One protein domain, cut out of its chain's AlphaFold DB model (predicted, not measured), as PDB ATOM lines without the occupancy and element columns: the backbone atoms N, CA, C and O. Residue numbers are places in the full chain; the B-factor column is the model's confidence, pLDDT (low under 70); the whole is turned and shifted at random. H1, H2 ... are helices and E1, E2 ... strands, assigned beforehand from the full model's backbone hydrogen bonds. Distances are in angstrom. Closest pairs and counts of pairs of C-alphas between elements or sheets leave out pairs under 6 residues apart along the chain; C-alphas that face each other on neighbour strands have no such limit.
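Overview. This is residues 7 to 75 of the 78 residues of an uncharacterized protein of marine sediment metagenome (UniProt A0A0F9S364). One strongly twisted sheet has three long strands, E2, E3 and E4, side by side; the short E1 and E5 continue it beside E4, and one helix, H1, covers E4 and E1 on one face, leaving the other face bare. The sheet and H1 make two layers; the printed part has 69 residues, with one named helix and five named strands in the order E1, E2, E3, E4, H1, E5. The sheet order is E2 - E3 - E4 - E1 - E5, all antiparallel; the class is mixed. The whole is compact, radius of gyration of the C-alphas 12.1 A, yet elongated, spanning 36 by 21 by 19 A.

Along the chain. Find C-alpha 17 at (-43.347, -60.555, 18.990); E2 runs from there to residue 26, 24.0 A. E3, residues 29 to 36, covers 22.4 A, and E4, residues 42 to 50, 22.9 A, bending by 53 degrees at residue 45. E1 is residues 7 to 10, H1 residues 56 to 65, 14.3 A, and E5 residues 72 to 74, ending at C-alpha 74, (-40.937, -49.912, 2.287).

Arrangement. Look first at hairpins E2 and E3, N 21 to O 33 2.8 A, and E3 and E4, N 32 to O 46 2.8 A: a meander, each strand the antiparallel neighbour of the one before. E1 pairs with E4, N 9 to O 47 2.8 A, completing a Greek key, the meander's last strand neighbouring E1. E5 pairs with E1, N 8 to O 74 2.9 A. E4, H1 and E5 form a split strand-helix-strand unit, E1 between its parallel-running strands, with a right-handed crossover. H1 has a height over the sheet of 9.5 A and is only just slantwise to the strands, 32 degrees to E1 on the local plane; its closest C-alphas to E4 are Ala 59 and Phe 49, 6.4 A. In H1 every O i to N i+4 pair is within hydrogen-bond range.

Size, cuts and confidence. The C-alphas farthest apart, Gly 38 and Lys 52, are 36.9 A apart. The printed part has no cut, no link is long, and no printed residue is under 70 in pLDDT.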
ATOM      1  N   HIS A   7     -47.527 -47.984   2.297       94.56
ATOM      2  CA  HIS A   7     -46.163 -47.713   2.724       94.56
ATOM      3  C   HIS A   7     -45.987 -48.219   4.156       94.56
ATOM      4  O   HIS A   7     -46.876 -48.064   4.998       94.56
ATOM      5  N   ALA A   8     -44.842 -48.821   4.449       94.69
ATOM      6  CA  ALA A   8     -44.587 -49.457   5.730       94.69
ATOM      7  C   ALA A   8     -43.298 -48.932   6.350       94.69
ATOM      8  O   ALA A   8     -42.222 -49.119   5.791       94.69
ATOM      9  N   ALA A   9     -43.399 -48.336   7.532       95.00
ATOM     10  CA  ALA A   9     -42.252 -47.946   8.338       95.00
ATOM     11  C   ALA A   9     -42.088 -48.936   9.491       95.00
ATOM     12  O   ALA A   9     -42.920 -48.989  10.399       95.00
ATOM     13  N   ARG A  10     -41.038 -49.753   9.452       94.31
ATOM     14  CA  ARG A  10     -40.766 -50.777  10.463       94.31
ATOM     15  C   ARG A  10     -39.906 -50.192  11.574       94.31
ATOM     16  O   ARG A  10     -38.797 -49.746  11.311       94.31
ATOM     17  N   ILE A  11     -40.387 -50.247  12.811       94.06
ATOM     18  CA  ILE A  11     -39.638 -49.817  14.002       94.06
ATOM     19  C   ILE A  11     -38.883 -51.010  14.594       94.06
ATOM     20  O   ILE A  11     -37.688 -50.938  14.878       94.06
ATOM     21  N   LEU A  12     -39.564 -52.152  14.715       91.94
ATOM     22  CA  LEU A  12     -39.023 -53.374  15.308       91.94
ATOM     23  C   LEU A  12     -39.226 -54.585  14.393       91.94
ATOM     24  O   LEU A  12     -40.144 -54.630  13.570       91.94
ATOM     25  N   SER A  13     -38.344 -55.578  14.525       89.75
ATOM     26  CA  SER A  13     -38.448 -56.825  13.763       89.75
ATOM     27  C   SER A  13     -39.642 -57.650  14.259       89.75
ATOM     28  O   SER A  13     -39.777 -57.815  15.471       89.75
ATOM     29  N   PRO A  14     -40.488 -58.202  13.367       87.94
ATOM     30  CA  PRO A  14     -41.643 -59.002  13.769       87.94
ATOM     31  C   PRO A  14     -41.264 -60.265  14.569       87.94
ATOM     32  O   PRO A  14     -42.059 -60.727  15.379       87.94
ATOM     33  N   GLY A  15     -40.046 -60.800  14.408       90.56
ATOM     34  CA  GLY A  15     -39.624 -62.043  15.075       90.56
ATOM     35  C   GLY A  15     -39.598 -61.985  16.611       90.56
ATOM     36  O   GLY A  15     -39.695 -63.029  17.264       90.56
ATOM     37  N   GLY A  16     -39.512 -60.779  17.186       89.69
ATOM     38  CA  GLY A  16     -39.512 -60.548  18.636       89.69
ATOM     39  C   GLY A  16     -40.900 -60.527  19.287       89.69
ATOM     40  O   GLY A  16     -40.995 -60.366  20.504       89.69
ATOM     41  N   PHE A  17     -41.973 -60.682  18.507       94.12
ATOM     42  CA  PHE A  17     -43.347 -60.555  18.990       94.12
ATOM     43  C   PHE A  17     -44.108 -61.879  18.920       94.12
ATOM     44  O   PHE A  17     -43.860 -62.698  18.036       94.12
ATOM     45  N   SER A  18     -45.019 -62.094  19.869       93.38
ATOM     46  CA  SER A  18     -45.928 -63.249  19.889       93.38
ATOM     47  C   SER A  18     -47.286 -62.931  19.275       93.38
ATOM     48  O   SER A  18     -47.909 -63.796  18.675       93.38
ATOM     49  N   GLU A  19     -47.746 -61.690  19.426       94.25
ATOM     50  CA  GLU A  19     -49.057 -61.243  18.966       94.25
ATOM     51  C   GLU A  19     -48.941 -59.886  18.279       94.25
ATOM     52  O   GLU A  19     -48.099 -59.061  18.647       94.25
ATOM     53  N   PHE A  20     -49.827 -59.633  17.317       94.75
ATOM     54  CA  PHE A  20     -49.927 -58.355  16.621       94.75
ATOM     55  C   PHE A  20     -51.344 -57.803  16.700       94.75
ATOM     56  O   PHE A  20     -52.323 -58.538  16.601       94.75
ATOM     57  N   ARG A  21     -51.450 -56.482  16.835       95.00
ATOM     58  CA  ARG A  21     -52.709 -55.742  16.759       95.00
ATOM     59  C   ARG A  21     -52.544 -54.560  15.828       95.00
ATOM     60  O   ARG A  21     -51.541 -53.851  15.875       95.00
ATOM     61  N   ARG A  22     -53.554 -54.326  15.001       95.19
ATOM     62  CA  ARG A  22     -53.640 -53.146  14.145       95.19
ATOM     63  C   ARG A  22     -54.592 -52.145  14.785       95.19
ATOM     64  O   ARG A  22     -55.722 -52.494  15.104       95.19
ATOM     65  N   LYS A  23     -54.142 -50.904  14.945       95.06
ATOM     66  CA  LYS A  23     -54.956 -49.784  15.421       95.06
ATOM     67  C   LYS A  23     -54.909 -48.667  14.393       95.06
ATOM     68  O   LYS A  23     -53.837 -48.153  14.092       95.06
ATOM     69  N   GLN A  24     -56.053 -48.279  13.845       93.88
ATOM     70  CA  GLN A  24     -56.126 -47.081  13.017       93.88
ATOM     71  C   GLN A  24     -56.032 -45.851  13.923       93.88
ATOM     72  O   GLN A  24     -56.771 -45.751  14.899       93.88
ATOM     73  N   ILE A  25     -55.084 -44.959  13.637       93.00
ATOM     74  CA  ILE A  25     -54.841 -43.746  14.439       93.00
ATOM     75  C   ILE A  25     -55.211 -42.469  13.684       93.00
ATOM     76  O   ILE A  25     -55.470 -41.450  14.308       93.00
ATOM     77  N   ALA A  26     -55.282 -42.535  12.354       90.50
ATOM     78  CA  ALA A  26     -55.839 -41.488  11.506       90.50
ATOM     79  C   ALA A  26     -56.367 -42.108  10.196       90.50
ATOM     80  O   ALA A  26     -56.046 -43.267   9.892       90.50
ATOM     81  N   PRO A  27     -57.172 -41.388   9.396       91.00
ATOM     82  CA  PRO A  27     -57.579 -41.847   8.070       91.00
ATOM     83  C   PRO A  27     -56.360 -42.230   7.222       91.00
ATOM     84  O   PRO A  27     -55.446 -41.434   7.024       91.00
ATOM     85  N   GLY A  28     -56.307 -43.488   6.779       90.75
ATOM     86  CA  GLY A  28     -55.183 -44.007   5.998       90.75
ATOM     87  C   GLY A  28     -53.880 -44.232   6.775       90.75
ATOM     88  O   GLY A  28     -52.890 -44.587   6.145       90.75
ATOM     89  N   LEU A  29     -53.856 -44.080   8.103       94.38
ATOM     90  CA  LEU A  29     -52.690 -44.358   8.941       94.38
ATOM     91  C   LEU A  29     -53.038 -45.370  10.030       94.38
ATOM     92  O   LEU A  29     -53.893 -45.149  10.892       94.38
ATOM     93  N   SER A  30     -52.350 -46.503  10.001       95.56
ATOM     94  CA  SER A  30     -52.486 -47.556  10.997       95.56
ATOM     95  C   SER A  30     -51.179 -47.795  11.736       95.56
ATOM     96  O   SER A  30     -50.107 -47.885  11.146       95.56
ATOM     97  N   LEU A  31     -51.300 -47.954  13.044       94.88
ATOM     98  CA  LEU A  31     -50.259 -48.404  13.944       94.88
ATOM     99  C   LEU A  31     -50.346 -49.923  14.096       94.88
ATOM    100  O   LEU A  31     -51.420 -50.465  14.357       94.88
ATOM    101  N   ILE A  32     -49.217 -50.606  13.962       95.38
ATOM    102  CA  ILE A  32     -49.081 -52.024  14.285       95.38
ATOM    103  C   ILE A  32     -48.391 -52.127  15.636       95.38
ATOM    104  O   ILE A  32     -47.233 -51.733  15.786       95.38
ATOM    105  N   LEU A  33     -49.113 -52.655  16.613       95.00
ATOM    106  CA  LEU A  33     -48.613 -52.983  17.936       95.00
ATOM    107  C   LEU A  33     -48.208 -54.456  17.948       95.00
ATOM    108  O   LEU A  33     -48.961 -55.307  17.480       95.00
ATOM    109  N   GLY A  34     -47.030 -54.749  18.484       95.81
ATOM    110  CA  GLY A  34     -46.562 -56.103  18.744       95.81
ATOM    111  C   GLY A  34     -46.441 -56.340  20.246       95.81
ATOM    112  O   GLY A  34     -45.916 -55.488  20.968       95.81
ATOM    113  N   LYS A  35     -46.905 -57.494  20.723       96.12
ATOM    114  CA  LYS A  35     -46.679 -57.949  22.099       96.12
ATOM    115  C   LYS A  35     -45.360 -58.700  22.176       96.12
ATOM    116  O   LYS A  35     -45.162 -59.655  21.423       96.12
ATOM    117  N   LEU A  36     -44.443 -58.245  23.026       94.19
ATOM    118  CA  LEU A  36     -43.118 -58.859  23.150       94.19
ATOM    119  C   LEU A  36     -43.243 -60.299  23.666       94.19
ATOM    120  O   LEU A  36     -43.998 -60.558  24.603       94.19
ATOM    121  N   LYS A  37     -42.492 -61.234  23.071       93.00
ATOM    122  CA  LYS A  37     -42.463 -62.627  23.545       93.00
ATOM    123  C   LYS A  37     -42.019 -62.672  25.009       93.00
ATOM    124  O   LYS A  37     -41.047 -62.021  25.377       93.00
ATOM    125  N   GLY A  38     -42.742 -63.427  25.837       91.06
ATOM    126  CA  GLY A  38     -42.456 -63.531  27.272       91.06
ATOM    127  C   GLY A  38     -42.828 -62.291  28.095       91.06
ATOM    128  O   GLY A  38     -42.446 -62.200  29.254       91.06
ATOM    129  N   SER A  39     -43.570 -61.331  27.528       91.75
ATOM    130  CA  SER A  39     -44.023 -60.135  28.240       91.75
ATOM    131  C   SER A  39     -45.497 -59.829  27.962       91.75
ATOM    132  O   SER A  39     -46.065 -60.216  26.941       91.75
ATOM    133  N   ILE A  40     -46.125 -59.076  28.864       90.88
ATOM    134  CA  ILE A  40     -47.456 -58.488  28.651       90.88
ATOM    135  C   ILE A  40     -47.390 -57.136  27.922       90.88
ATOM    136  O   ILE A  40     -48.423 -56.558  27.584       90.88
ATOM    137  N   ARG A  41     -46.179 -56.618  27.675       93.50
ATOM    138  CA  ARG A  41     -45.960 -55.289  27.108       93.50
ATOM    139  C   ARG A  41     -46.220 -55.270  25.602       93.50
ATOM    140  O   ARG A  41     -45.603 -56.011  24.834       93.50
ATOM    141  N   TRP A  42     -47.084 -54.349  25.191       94.38
ATOM    142  CA  TRP A  42     -47.317 -53.999  23.795       94.38
ATOM    143  C   TRP A  42     -46.458 -52.799  23.422       94.38
ATOM    144  O   TRP A  42     -46.430 -51.802  24.142       94.38
ATOM    145  N   VAL A  43     -45.761 -52.887  22.295       94.56
ATOM    146  CA  VAL A  43     -44.959 -51.785  21.757       94.56
ATOM    147  C   VAL A  43     -45.236 -51.603  20.276       94.56
ATOM    148  O   VAL A  43     -45.710 -52.509  19.589       94.56
ATOM    149  N   THR A  44     -44.930 -50.416  19.767       95.00
ATOM    150  CA  THR A  44     -45.049 -50.126  18.345       95.00
ATOM    151  C   THR A  44     -44.063 -50.960  17.539       95.00
ATOM    152  O   THR A  44     -42.849 -50.828  17.681       95.00
ATOM    153  N   GLN A  45     -44.589 -51.793  16.649       95.44
ATOM    154  CA  GLN A  45     -43.789 -52.581  15.726       95.44
ATOM    155  C   GLN A  45     -43.602 -51.868  14.384       95.44
ATOM    156  O   GLN A  45     -42.489 -51.857  13.852       95.44
ATOM    157  N   ALA A  46     -44.663 -51.273  13.835       95.44
ATOM    158  CA  ALA A  46     -44.614 -50.584  12.547       95.44
ATOM    159  C   ALA A  46     -45.732 -49.546  12.382       95.44
ATOM    160  O   ALA A  46     -46.793 -49.659  12.989       95.44
ATOM    161  N   TYR A  47     -45.511 -48.589  11.484       95.38
ATOM    162  CA  TYR A  47     -46.533 -47.686  10.958       95.38
ATOM    163  C   TYR A  47     -46.864 -48.066   9.516       95.38
ATOM    164  O   TYR A  47     -45.980 -48.406   8.727       95.38
ATOM    165  N   ARG A  48     -48.150 -48.020   9.176       94.94
ATOM    166  CA  ARG A  48     -48.697 -48.360   7.863       94.94
ATOM    167  C   ARG A  48     -49.460 -47.168   7.319       94.94
ATOM    168  O   ARG A  48     -50.407 -46.712   7.955       94.94
ATOM    169  N   PHE A  49     -49.072 -46.705   6.142       94.94
ATOM    170  CA  PHE A  49     -49.678 -45.567   5.469       94.94
ATOM    171  C   PHE A  49     -50.329 -46.046   4.182       94.94
ATOM    172  O   PHE A  49     -49.650 -46.527   3.282       94.94
ATOM    173  N   ASN A  50     -51.642 -45.924   4.080       94.12
ATOM    174  CA  ASN A  50     -52.385 -46.273   2.882       94.12
ATOM    175  C   ASN A  50     -51.996 -45.330   1.737       94.12
ATOM    176  O   ASN A  50     -52.143 -44.112   1.868       94.12
ATOM    177  N   LYS A  51     -51.569 -45.898   0.604       92.31
ATOM    178  CA  LYS A  51     -51.103 -45.145  -0.569       92.31
ATOM    179  C   LYS A  51     -52.149 -44.193  -1.160       92.31
ATOM    180  O   LYS A  51     -51.800 -43.222  -1.816       92.31
ATOM    181  N   LYS A  52     -53.444 -44.457  -0.925       90.50
ATOM    182  CA  LYS A  52     -54.541 -43.586  -1.381       90.50
ATOM    183  C   LYS A  52     -54.576 -42.254  -0.629       90.50
ATOM    184  O   LYS A  52     -55.038 -41.266  -1.179       90.50
ATOM    185  N   ASN A  53     -54.117 -42.240   0.623       90.19
ATOM    186  CA  ASN A  53     -54.147 -41.056   1.489       90.19
ATOM    187  C   ASN A  53     -52.759 -40.417   1.643       90.19
ATOM    188  O   ASN A  53     -52.642 -39.202   1.794       90.19
ATOM    189  N   TYR A  54     -51.703 -41.231   1.598       92.06
ATOM    190  CA  TYR A  54     -50.327 -40.800   1.803       92.06
ATOM    191  C   TYR A  54     -49.466 -41.181   0.609       92.06
ATOM    192  O   TYR A  54     -49.413 -42.346   0.237       92.06
ATOM    193  N   THR A  55     -48.723 -40.211   0.078       93.00
ATOM    194  CA  THR A  55     -47.562 -40.496  -0.771       93.00
ATOM    195  C   THR A  55     -46.392 -40.969   0.097       93.00
ATOM    196  O   THR A  55     -46.362 -40.734   1.310       93.00
ATOM    197  N   SER A  56     -45.389 -41.598  -0.516       91.69
ATOM    198  CA  SER A  56     -44.155 -42.013   0.170       91.69
ATOM    199  C   SER A  56     -43.470 -40.846   0.893       91.69
ATOM    200  O   SER A  56     -43.014 -41.000   2.024       91.69
ATOM    201  N   GLU A  57     -43.451 -39.670   0.270       93.25
ATOM    202  CA  GLU A  57     -42.898 -38.434   0.827       93.25
ATOM    203  C   GLU A  57     -43.718 -37.922   2.010       93.25
ATOM    204  O   GLU A  57     -43.152 -37.637   3.064       93.25
ATOM    205  N   LYS A  58     -45.055 -37.874   1.882       93.31
ATOM    206  CA  LYS A  58     -45.949 -37.474   2.982       93.31
ATOM    207  C   LYS A  58     -45.809 -38.409   4.181       93.31
ATOM    208  O   LYS A  58     -45.761 -37.939   5.313       93.31
ATOM    209  N   ALA A  59     -45.696 -39.715   3.945       93.75
ATOM    210  CA  ALA A  59     -45.477 -40.699   5.001       93.75
ATOM    211  C   ALA A  59     -44.123 -40.492   5.704       93.75
ATOM    212  O   ALA A  59     -44.065 -40.469   6.932       93.75
ATOM    213  N   ARG A  60     -43.036 -40.281   4.948       93.00
ATOM    214  CA  ARG A  60     -41.708 -39.979   5.515       93.00
ATOM    215  C   ARG A  60     -41.704 -38.681   6.312       93.00
ATOM    216  O   ARG A  60     -41.125 -38.643   7.395       93.00
ATOM    217  N   LYS A  61     -42.362 -37.642   5.796       94.31
ATOM    218  CA  LYS A  61     -42.505 -36.361   6.487       94.31
ATOM    219  C   LYS A  61     -43.272 -36.532   7.796       94.31
ATOM    220  O   LYS A  61     -42.767 -36.121   8.826       94.31
ATOM    221  N   TRP A  62     -44.401 -37.245   7.784       94.12
ATOM    222  CA  TRP A  62     -45.173 -37.523   8.998       94.12
ATOM    223  C   TRP A  62     -44.331 -38.230  10.068       94.12
ATOM    224  O   TRP A  62     -44.364 -37.837  11.230       94.12
ATOM    225  N   LEU A  63     -43.528 -39.228   9.676       93.69
ATOM    226  CA  LEU A  63     -42.614 -39.918  10.594       93.69
ATOM    227  C   LEU A  63     -41.573 -38.962  11.188       93.69
ATOM    228  O   LEU A  63     -41.317 -39.023  12.387       93.69
ATOM    229  N   LYS A  64     -41.002 -38.068  10.373       93.94
ATOM    230  CA  LYS A  64     -40.026 -37.068  10.825       93.94
ATOM    231  C   LYS A  64     -40.658 -36.048  11.774       93.94
ATOM    232  O   LYS A  64     -40.108 -35.813  12.843       93.94
ATOM    233  N   ASP A  65     -41.822 -35.513  11.418       94.62
ATOM    234  CA  ASP A  65     -42.555 -34.521  12.214       94.62
ATOM    235  C   ASP A  65     -42.958 -35.087  13.591       94.62
ATOM    236  O   ASP A  65     -43.019 -34.356  14.574       94.62
ATOM    237  N   HIS A  66     -43.165 -36.406  13.684       92.00
ATOM    238  CA  HIS A  66     -43.480 -37.113  14.932       92.00
ATOM    239  C   HIS A  66     -42.250 -37.735  15.620       92.00
ATOM    240  O   HIS A  66     -42.410 -38.521  16.553       92.00
ATOM    241  N   ASN A  67     -41.028 -37.403  15.183       92.88
ATOM    242  CA  ASN A  67     -39.763 -37.916  15.731       92.88
ATOM    243  C   ASN A  67     -39.678 -39.455  15.778       92.88
ATOM    244  O   ASN A  67     -39.155 -40.054  16.720       92.88
ATOM    245  N   ILE A  68     -40.212 -40.120  14.753       92.38
ATOM    246  CA  ILE A  68     -40.282 -41.578  14.681       92.38
ATOM    247  C   ILE A  68     -39.088 -42.132  13.911       92.38
ATOM    248  O   ILE A  68     -39.015 -42.048  12.684       92.38
ATOM    249  N   ASN A  69     -38.198 -42.800  14.643       90.69
ATOM    250  CA  ASN A  69     -37.061 -43.511  14.071       90.69
ATOM    251  C   ASN A  69     -37.472 -44.915  13.607       90.69
ATOM    252  O   ASN A  69     -37.800 -45.783  14.417       90.69
ATOM    253  N   TYR A  70     -37.435 -45.145  12.295       92.50
ATOM    254  CA  TYR A  70     -37.708 -46.444  11.682       92.50
ATOM    255  C   TYR A  70     -36.415 -47.126  11.218       92.50
ATOM    256  O   TYR A  70     -35.475 -46.476  10.777       92.50
ATOM    257  N   LYS A  71     -36.384 -48.460  11.283       91.94
ATOM    258  CA  LYS A  71     -35.287 -49.297  10.772       91.94
ATOM    259  C   LYS A  71     -35.344 -49.468   9.261       91.94
ATOM    260  O   LYS A  71     -34.314 -49.507   8.602       91.94
ATOM    261  N   SER A  72     -36.546 -49.615   8.713       91.88
ATOM    262  CA  SER A  72     -36.745 -49.733   7.271       91.88
ATOM    263  C   SER A  72     -38.044 -49.066   6.846       91.88
ATOM    264  O   SER A  72     -39.033 -49.081   7.583       91.88
ATOM    265  N   PHE A  73     -38.030 -48.474   5.654       93.19
ATOM    266  CA  PHE A  73     -39.211 -47.895   5.028       93.19
ATOM    267  C   PHE A  73     -39.430 -48.534   3.662       93.19
ATOM    268  O   PHE A  73     -38.618 -48.373   2.753       93.19
ATOM    269  N   GLU A  74     -40.531 -49.261   3.526       92.56
ATOM    270  CA  GLU A  74     -40.937 -49.912   2.287       92.56
ATOM    271  C   GLU A  74     -42.029 -49.071   1.621       92.56
ATOM    272  O   GLU A  74     -43.072 -48.786   2.215       92.56
ATOM    273  N   VAL A  75     -41.782 -48.646   0.383       92.19
ATOM    274  CA  VAL A  75     -42.764 -47.917  -0.427       92.19
ATOM    275  C   VAL A  75     -43.785 -48.916  -0.976       92.19
ATOM    276  O   VAL A  75     -43.410 -50.034  -1.322       92.19
TER     277      VAL A  75